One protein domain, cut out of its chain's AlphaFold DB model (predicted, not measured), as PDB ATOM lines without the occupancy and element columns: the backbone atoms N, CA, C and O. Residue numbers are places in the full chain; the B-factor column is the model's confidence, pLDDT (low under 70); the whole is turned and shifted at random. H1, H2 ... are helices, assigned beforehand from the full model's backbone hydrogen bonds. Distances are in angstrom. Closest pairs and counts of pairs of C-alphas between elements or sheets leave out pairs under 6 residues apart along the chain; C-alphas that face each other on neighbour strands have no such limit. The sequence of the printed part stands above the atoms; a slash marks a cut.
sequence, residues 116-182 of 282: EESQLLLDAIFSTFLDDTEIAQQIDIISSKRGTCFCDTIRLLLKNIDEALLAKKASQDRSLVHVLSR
ATOM      1  N   GLU A 116     153.743 112.832 153.030       94.88
ATOM      2  CA  GLU A 116     154.297 113.875 153.905       94.88
ATOM      3  C   GLU A 116     153.192 114.820 154.389       94.88
ATOM      4  O   GLU A 116     153.065 115.081 155.583       94.88
ATOM      5  N   GLU A 117     152.347 115.288 153.472       95.31
ATOM      6  CA  GLU A 117     151.234 116.188 153.786       95.31
ATOM      7  C   GLU A 117     150.208 115.532 154.717       95.31
ATOM      8  O   GLU A 117     149.721 116.169 155.650       95.31
ATOM      9  N   SER A 118     149.915 114.245 154.499       95.38
ATOM     10  CA  SER A 118     149.014 113.471 155.360       95.38
ATOM     11  C   SER A 118     149.556 113.379 156.781       95.38
ATOM     12  O   SER A 118     148.813 113.609 157.732       95.38
ATOM     13  N   GLN A 119     150.852 113.086 156.931       94.00
ATOM     14  CA  GLN A 119     151.488 113.010 158.242       94.00
ATOM     15  C   GLN A 119     151.474 114.370 158.947       94.00
ATOM     16  O   GLN A 119     151.090 114.446 160.109       94.00
ATOM     17  N   LEU A 120     151.804 115.450 158.234       93.94
ATOM     18  CA  LEU A 120     151.772 116.803 158.793       93.94
ATOM     19  C   LEU A 120     150.370 117.202 159.267       93.94
ATOM     20  O   LEU A 120     150.230 117.785 160.343       93.94
ATOM     21  N   LEU A 121     149.328 116.896 158.486       93.75
ATOM     22  CA  LEU A 121     147.948 117.167 158.890       93.75
ATOM     23  C   LEU A 121     147.594 116.414 160.176       93.75
ATOM     24  O   LEU A 121     147.032 117.009 161.093       93.75
ATOM     25  N   LEU A 122     147.948 115.131 160.266       90.88
ATOM     26  CA  LEU A 122     147.724 114.333 161.470       90.88
ATOM     27  C   LEU A 122     148.473 114.916 162.672       90.88
ATOM     28  O   LEU A 122     147.857 115.121 163.715       90.88
ATOM     29  N   ASP A 123     149.752 115.260 162.518       89.38
ATOM     30  CA  ASP A 123     150.555 115.877 163.578       89.38
ATOM     31  C   ASP A 123     149.897 117.167 164.087       89.38
ATOM     32  O   ASP A 123     149.819 117.395 165.295       89.38
ATOM     33  N   ALA A 124     149.362 117.993 163.183       89.25
ATOM     34  CA  ALA A 124     148.606 119.188 163.540       89.25
ATOM     35  C   ALA A 124     147.314 118.864 164.287       89.25
ATOM     36  O   ALA A 124     147.029 119.502 165.302       89.25
ATOM     37  N   ILE A 125     146.557 117.860 163.849       87.62
ATOM     38  CA  ILE A 125     145.339 117.447 164.544       87.62
ATOM     39  C   ILE A 125     145.653 116.969 165.967       87.62
ATOM     40  O   ILE A 125     145.060 117.460 166.930       87.62
ATOM     41  N   PHE A 126     146.633 116.079 166.128       83.62
ATOM     42  CA  PHE A 126     147.005 115.538 167.435       83.62
ATOM     43  C   PHE A 126     147.633 116.590 168.363       83.62
ATOM     44  O   PHE A 126     147.435 116.520 169.575       83.62
ATOM     45  N   SER A 127     148.340 117.583 167.813       82.94
ATOM     46  CA  SER A 127     149.092 118.570 168.602       82.94
ATOM     47  C   SER A 127     148.287 119.821 168.967       82.94
ATOM     48  O   SER A 127     148.479 120.382 170.040       82.94
ATOM     49  N   THR A 128     147.381 120.288 168.102       78.69
ATOM     50  CA  THR A 128     146.665 121.575 168.290       78.69
ATOM     51  C   THR A 128     145.420 121.470 169.171       78.69
ATOM     52  O   THR A 128     144.824 122.477 169.554       78.69
ATOM     53  N   PHE A 129     144.993 120.248 169.474       73.88
ATOM     54  CA  PHE A 129     143.721 119.948 170.117       73.88
ATOM     55  C   PHE A 129     142.464 120.513 169.422       73.88
ATOM     56  O   PHE A 129     141.376 120.473 170.005       73.88
ATOM     57  N   LEU A 130     142.596 121.015 168.199       78.50
ATOM     58  CA  LEU A 130     141.492 121.535 167.409       78.50
ATOM     59  C   LEU A 130     140.682 120.382 166.801       78.50
ATOM     60  O   LEU A 130     141.226 119.309 166.533       78.50
ATOM     61  N   ASP A 131     139.385 120.588 166.597       77.44
ATOM     62  CA  ASP A 131     138.580 119.656 165.805       77.44
ATOM     63  C   ASP A 131     138.792 119.854 164.294       77.44
ATOM     64  O   ASP A 131     139.349 120.856 163.843       77.44
ATOM     65  N   ASP A 132     138.340 118.893 163.486       78.81
ATOM     66  CA  ASP A 132     138.502 118.933 162.031       78.81
ATOM     67  C   ASP A 132     137.998 120.237 161.372       78.81
ATOM     68  O   ASP A 132     138.547 120.650 160.353       78.81
ATOM     69  N   THR A 133     136.938 120.866 161.892       80.06
ATOM     70  CA  THR A 133     136.402 122.112 161.316       80.06
ATOM     71  C   THR A 133     137.232 123.318 161.717       80.06
ATOM     72  O   THR A 133     137.522 124.165 160.872       80.06
ATOM     73  N   GLU A 134     137.666 123.369 162.977       83.56
ATOM     74  CA  GLU A 134     138.588 124.390 163.467       83.56
ATOM     75  C   GLU A 134     139.907 124.330 162.681       83.56
ATOM     76  O   GLU A 134     140.414 125.362 162.246       83.56
ATOM     77  N   ILE A 135     140.434 123.129 162.430       88.06
ATOM     78  CA  ILE A 135     141.669 122.930 161.658       88.06
ATOM     79  C   ILE A 135     141.493 123.371 160.213       88.06
ATOM     80  O   ILE A 135     142.327 124.130 159.719       88.06
ATOM     81  N   ALA A 136     140.406 122.960 159.553       88.31
ATOM     82  CA  ALA A 136     140.108 123.396 158.190       88.31
ATOM     83  C   ALA A 136     140.076 124.932 158.093       88.31
ATOM     84  O   ALA A 136     140.741 125.517 157.241       88.31
ATOM     85  N   GLN A 137     139.398 125.594 159.038       87.06
ATOM     86  CA  GLN A 137     139.340 127.057 159.097       87.06
ATOM     87  C   GLN A 137     140.715 127.695 159.308       87.06
ATOM     88  O   GLN A 137     141.035 128.688 158.657       87.06
ATOM     89  N   GLN A 138     141.549 127.154 160.203       88.62
ATOM     90  CA  GLN A 138     142.896 127.691 160.414       88.62
ATOM     91  C   GLN A 138     143.776 127.537 159.166       88.62
ATOM     92  O   GLN A 138     144.494 128.474 158.810       88.62
ATOM     93  N   ILE A 139     143.690 126.398 158.470       90.56
ATOM     94  CA  ILE A 139     144.397 126.163 157.204       90.56
ATOM     95  C   ILE A 139     143.953 127.185 156.150       90.56
ATOM     96  O   ILE A 139     144.801 127.824 155.522       90.56
ATOM     97  N   ASP A 140     142.647 127.407 155.998       87.62
ATOM     98  CA  ASP A 140     142.094 128.373 155.042       87.62
ATOM     99  C   ASP A 140     142.527 129.815 155.366       87.62
ATOM    100  O   ASP A 140     142.920 130.573 154.476       87.62
ATOM    101  N   ILE A 141     142.535 130.199 156.648       87.38
ATOM    102  CA  ILE A 141     142.972 131.531 157.095       87.38
ATOM    103  C   ILE A 141     144.458 131.756 156.797       87.38
ATOM    104  O   ILE A 141     144.836 132.829 156.318       87.38
ATOM    105  N   ILE A 142     145.316 130.785 157.119       86.94
ATOM    106  CA  ILE A 142     146.767 130.917 156.941       86.94
ATOM    107  C   ILE A 142     147.116 130.925 155.450       86.94
ATOM    108  O   ILE A 142     147.848 131.816 155.010       86.94
ATOM    109  N   SER A 143     146.553 129.991 154.679       87.12
ATOM    110  CA  SER A 143     146.785 129.894 153.235       87.12
ATOM    111  C   SER A 143     146.328 131.160 152.504       87.12
ATOM    112  O   SER A 143     147.106 131.730 151.740       87.12
ATOM    113  N   SER A 144     145.139 131.689 152.820       84.50
ATOM    114  CA  SER A 144     144.608 132.912 152.195       84.50
ATOM    115  C   SER A 144     145.427 134.162 152.524       84.50
ATOM    116  O   SER A 144     145.590 135.042 151.683       84.50
ATOM    117  N   LYS A 145     145.958 134.269 153.751       79.94
ATOM    118  CA  LYS A 145     146.741 135.441 154.180       79.94
ATOM    119  C   LYS A 145     148.164 135.454 153.634       79.94
ATOM    120  O   LYS A 145     148.758 136.526 153.551       79.94
ATOM    121  N   ARG A 146     148.746 134.282 153.368       75.75
ATOM    122  CA  ARG A 146     150.185 134.151 153.097       75.75
ATOM    123  C   ARG A 146     150.523 133.541 151.741       75.75
ATOM    124  O   ARG A 146     151.687 133.600 151.364       75.75
ATOM    125  N   GLY A 147     149.555 132.973 151.019       76.56
ATOM    126  CA  GLY A 147     149.797 132.312 149.734       76.56
ATOM    127  C   GLY A 147     150.789 131.148 149.835       76.56
ATOM    128  O   GLY A 147     151.569 130.920 148.916       76.56
ATOM    129  N   THR A 148     150.826 130.462 150.980       81.50
ATOM    130  CA  THR A 148     151.779 129.383 151.272       81.50
ATOM    131  C   THR A 148     151.299 128.039 150.735       81.50
ATOM    132  O   THR A 148     150.097 127.792 150.650       81.50
ATOM    133  N   CYS A 149     152.232 127.133 150.426       88.69
ATOM    134  CA  CYS A 149     151.887 125.744 150.115       88.69
ATOM    135  C   CYS A 149     151.308 125.025 151.353       88.69
ATOM    136  O   CYS A 149     151.398 125.530 152.480       88.69
ATOM    137  N   PHE A 150     150.707 123.846 151.164       90.38
ATOM    138  CA  PHE A 150     150.047 123.107 152.247       90.38
ATOM    139  C   PHE A 150     151.007 122.785 153.404       90.38
ATOM    140  O   PHE A 150     150.721 123.131 154.550       90.38
ATOM    141  N   CYS A 151     152.185 122.220 153.115       91.56
ATOM    142  CA  CYS A 151     153.175 121.890 154.145       91.56
ATOM    143  C   CYS A 151     153.581 123.111 154.983       91.56
ATOM    144  O   CYS A 151     153.638 123.033 156.210       91.56
ATOM    145  N   ASP A 152     153.832 124.254 154.343       91.19
ATOM    146  CA  ASP A 152     154.223 125.476 155.049       91.19
ATOM    147  C   ASP A 152     153.069 126.050 155.872       91.19
ATOM    148  O   ASP A 152     153.281 126.530 156.986       91.19
ATOM    149  N   THR A 153     151.842 125.932 155.370       91.69
ATOM    150  CA  THR A 153     150.621 126.304 156.091       91.69
ATOM    151  C   THR A 153     150.482 125.502 157.387       91.69
ATOM    152  O   THR A 153     150.299 126.089 158.454       91.69
ATOM    153  N   ILE A 154     150.655 124.179 157.324       92.00
ATOM    154  CA  ILE A 154     150.593 123.308 158.503       92.00
ATOM    155  C   ILE A 154     151.755 123.579 159.467       92.00
ATOM    156  O   ILE A 154     151.549 123.687 160.676       92.00
ATOM    157  N   ARG A 155     152.980 123.774 158.963       91.12
ATOM    158  CA  ARG A 155     154.136 124.135 159.804       91.12
ATOM    159  C   ARG A 155     153.924 125.467 160.525       91.12
ATOM    160  O   ARG A 155     154.338 125.613 161.672       91.12
ATOM    161  N   LEU A 156     153.292 126.444 159.876       89.94
ATOM    162  CA  LEU A 156     152.928 127.713 160.504       89.94
ATOM    163  C   LEU A 156     151.831 127.540 161.552       89.94
ATOM    164  O   LEU A 156     151.921 128.160 162.610       89.94
ATOM    165  N   LEU A 157     150.831 126.698 161.286       88.81
ATOM    166  CA  LEU A 157     149.804 126.348 162.265       88.81
ATOM    167  C   LEU A 157     150.442 125.758 163.530       88.81
ATOM    168  O   LEU A 157     150.191 126.257 164.621       88.81
ATOM    169  N   LEU A 158     151.331 124.774 163.367       86.81
ATOM    170  CA  LEU A 158     152.056 124.131 164.465       86.81
ATOM    171  C   LEU A 158     152.947 125.108 165.253       86.81
ATOM    172  O   LEU A 158     153.041 125.005 166.471       86.81
ATOM    173  N   LYS A 159     153.579 126.083 164.587       85.94
ATOM    174  CA  LYS A 159     154.412 127.106 165.250       85.94
ATOM    175  C   LYS A 159     153.613 128.130 166.054       85.94
ATOM    176  O   LYS A 159     154.152 128.704 166.992       85.94
ATOM    177  N   ASN A 160     152.368 128.392 165.665       79.75
ATOM    178  CA  ASN A 160     151.508 129.386 166.311       79.75
ATOM    179  C   ASN A 160     150.631 128.782 167.415       79.75
ATOM    180  O   ASN A 160     149.674 129.415 167.862       79.75
ATOM    181  N   ILE A 161     150.928 127.552 167.831       77.94
ATOM    182  CA  ILE A 161     150.239 126.902 168.933       77.94
ATOM    183  C   ILE A 161     150.521 127.669 170.230       77.94
ATOM    184  O   ILE A 161     151.666 127.812 170.652       77.94
ATOM    185  N   ASP A 162     149.457 128.128 170.884       74.44
ATOM    186  CA  ASP A 162     149.524 128.656 172.244       74.44
ATOM    187  C   ASP A 162     149.512 127.483 173.239       74.44
ATOM    188  O   ASP A 162     148.469 126.883 173.515       74.44
ATOM    189  N   GLU A 163     150.689 127.148 173.771       72.69
ATOM    190  CA  GLU A 163     150.874 126.060 174.737       72.69
ATOM    191  C   GLU A 163     150.045 126.251 176.021       72.69
ATOM    192  O   GLU A 163     149.576 125.274 176.609       72.69
ATOM    193  N   ALA A 164     149.799 127.496 176.445       65.69
ATOM    194  CA  ALA A 164     148.987 127.776 177.626       65.69
ATOM    195  C   ALA A 164     147.496 127.530 177.346       65.69
ATOM    196  O   ALA A 164     146.785 126.960 178.183       65.69
ATOM    197  N   LEU A 165     147.018 127.902 176.152       68.06
ATOM    198  CA  LEU A 165     145.665 127.568 175.701       68.06
ATOM    199  C   LEU A 165     145.488 126.054 175.537       68.06
ATOM    200  O   LEU A 165     144.446 125.526 175.930       68.06
ATOM    201  N   LEU A 166     146.498 125.352 175.014       68.69
ATOM    202  CA  LEU A 166     146.497 123.893 174.922       68.69
ATOM    203  C   LEU A 166     146.411 123.231 176.291       68.69
ATOM    204  O   LEU A 166     145.549 122.382 176.491       68.69
ATOM    205  N   ALA A 167     147.250 123.633 177.247       66.12
ATOM    206  CA  ALA A 167     147.221 123.085 178.601       66.12
ATOM    207  C   ALA A 167     145.851 123.309 179.269       66.12
ATOM    208  O   ALA A 167     145.320 122.438 179.967       66.12
ATOM    209  N   LYS A 168     145.221 124.458 179.000       66.75
ATOM    210  CA  LYS A 168     143.856 124.751 179.445       66.75
ATOM    211  C   LYS A 168     142.812 123.868 178.751       66.75
ATOM    212  O   LYS A 168     141.970 123.300 179.440       66.75
ATOM    213  N   LYS A 169     142.862 123.710 177.423       66.50
ATOM    214  CA  LYS A 169     141.955 122.817 176.677       66.50
ATOM    215  C   LYS A 169     142.134 121.357 177.104       66.50
ATOM    216  O   LYS A 169     141.141 120.696 177.358       66.50
ATOM    217  N   ALA A 170     143.364 120.874 177.269       63.94
ATOM    218  CA  ALA A 170     143.668 119.506 177.693       63.94
ATOM    219  C   ALA A 170     143.219 119.211 179.135       63.94
ATOM    220  O   ALA A 170     142.716 118.131 179.419       63.94
ATOM    221  N   SER A 171     143.342 120.176 180.053       61.97
ATOM    222  CA  SER A 171     142.828 120.028 181.427       61.97
ATOM    223  C   SER A 171     141.295 120.100 181.520       61.97
ATOM    224  O   SER A 171     140.706 119.574 182.471       61.97
ATOM    225  N   GLN A 172     140.647 120.734 180.539       59.44
ATOM    226  CA  GLN A 172     139.189 120.788 180.395       59.44
ATOM    227  C   GLN A 172     138.627 119.564 179.659       59.44
ATOM    228  O   GLN A 172     137.579 119.055 180.053       59.44
ATOM    229  N   ASP A 173     139.330 119.060 178.643       58.75
ATOM    230  CA  ASP A 173     139.009 117.831 177.918       58.75
ATOM    231  C   ASP A 173     139.435 116.618 178.757       58.75
ATOM    232  O   ASP A 173     140.372 115.889 178.450       58.75
ATOM    233  N   ARG A 174     138.726 116.402 179.873       49.78
ATOM    234  CA  ARG A 174     138.901 115.242 180.767       49.78
ATOM    235  C   ARG A 174     138.504 113.911 180.115       49.78
ATOM    236  O   ARG A 174     138.513 112.877 180.781       49.78
ATOM    237  N   SER A 175     138.100 113.929 178.847       54.00
ATOM    238  CA  SER A 175     137.614 112.769 178.120       54.00
ATOM    239  C   SER A 175     138.754 112.186 177.278       54.00
ATOM    240  O   SER A 175     139.310 112.870 176.427       54.00
ATOM    241  N   LEU A 176     139.116 110.920 177.523       54.69
ATOM    242  CA  LEU A 176     140.107 110.127 176.765       54.69
ATOM    243  C   LEU A 176     139.613 109.804 175.338       54.69
ATOM    244  O   LEU A 176     139.626 108.661 174.892       54.69
ATOM    245  N   VAL A 177     139.068 110.796 174.645       61.47
ATOM    246  CA  VAL A 177     138.393 110.640 173.364       61.47
ATOM    247  C   VAL A 177     139.399 110.848 172.255       61.47
ATOM    248  O   VAL A 177     140.184 111.796 172.283       61.47
ATOM    249  N   HIS A 178     139.354 109.960 171.266       67.06
ATOM    250  CA  HIS A 178     140.183 110.082 170.079       67.06
ATOM    251  C   HIS A 178     140.000 111.473 169.453       67.06
ATOM    252  O   HIS A 178     138.868 111.918 169.260       67.06
ATOM    253  N   VAL A 179     141.097 112.166 169.134       72.69
ATOM    254  CA  VAL A 179     141.055 113.560 168.653       72.69
ATOM    255  C   VAL A 179     140.172 113.721 167.410       72.69
ATOM    256  O   VAL A 179     139.408 114.677 167.307       72.69
ATOM    257  N   LEU A 180     140.179 112.713 166.531       77.25
ATOM    258  CA  LEU A 180     139.374 112.675 165.305       77.25
ATOM    259  C   LEU A 180     137.879 112.440 165.557       77.25
ATOM    260  O   LEU A 180     137.085 112.531 164.628       77.25
ATOM    261  N   SER A 181     137.483 112.182 166.802       75.25
ATOM    262  CA  SER A 181     136.090 112.047 167.228       75.25
ATOM    263  C   SER A 181     135.592 113.279 167.988       75.25
ATOM    264  O   SER A 181     134.495 113.251 168.533       75.25
ATOM    265  N   ARG A 182     136.355 114.380 168.066       74.31
ATOM    266  CA  ARG A 182     135.966 115.557 168.872       74.31
ATOM    267  C   ARG A 182     134.770 116.333 168.340       74.31
ATOM    268  O   ARG A 182     134.040 116.906 169.143       74.31
TER     269      ARG A 182
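Overview. This is residues 116 to 182 of the 282 residues of an uncharacterized protein of Thermoprotei archaeon (UniProt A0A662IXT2). Two helices, H1 and H3, run side by side the same way as one layer, and H2 crosses over them on one side. H4 sits beyond one end of this three-helix body, linked to H3, and from it residues 173 to 182 fold back towards the link between H1 and H2. The printed part has 67 residues with four named helices, in the order H1, H2, H3, H4, and no named strand; the class is all helix. It is compact, with a radius of gyration of the C-alphas of 12.1 A, yet elongated in outline, spanning 37 by 23 by 18 A.

Arrangement. H1, residues 116 to 128, and H2, residues 132 to 146, are close but not clearly touching: their closest C-alphas, those of Ile 125 and Ile 135, are 7.2 A apart. They run opposite ways at a steep tilt of 66 degrees. H1 and H3, residues 150 to 159, touch at a shallow tilt of 25 degrees, the same way; their closest C-alphas, those of Glu 117 and Cys 151, are 6.0 A apart. H2 touches H3 with residues 138 to 143 alone, about perpendicular at 75 degrees; the closest C-alphas, those of Ser 143 and Thr 153, are 6.0 A apart. H4, residues 163 to 172, touches no helix; its C-alpha 166 is 7.0 A from C-alpha 128 of H1, the closest pair of the two. H4 is apart from H2 and from H3. In H1, H2, H3 and H4 every O i to N i+4 pair is within hydrogen-bond range.

Along the chain. H1 begins with C-alpha 116 at (154.297, 113.875, 153.905) and is 18.0 A long from first to last C-alpha. H2, the longest helix, measures 21.2 A and begins with C-alpha 132 at (138.502, 118.933, 162.031). H3 measures 14.3 A. H4 measures 14.0 A and ends with C-alpha 172 at (139.189, 120.788, 180.395).

Size, cuts and confidence. The two C-alphas farthest apart, those of Gly 147 and Arg 174, are 37.1 A apart. The printed part has no cut, and the links H1 to H2, H2 to H3 and H3 to H4 are tight. The mean pLDDT of the printed part is 80.0; residues 164 to 178 are under 70.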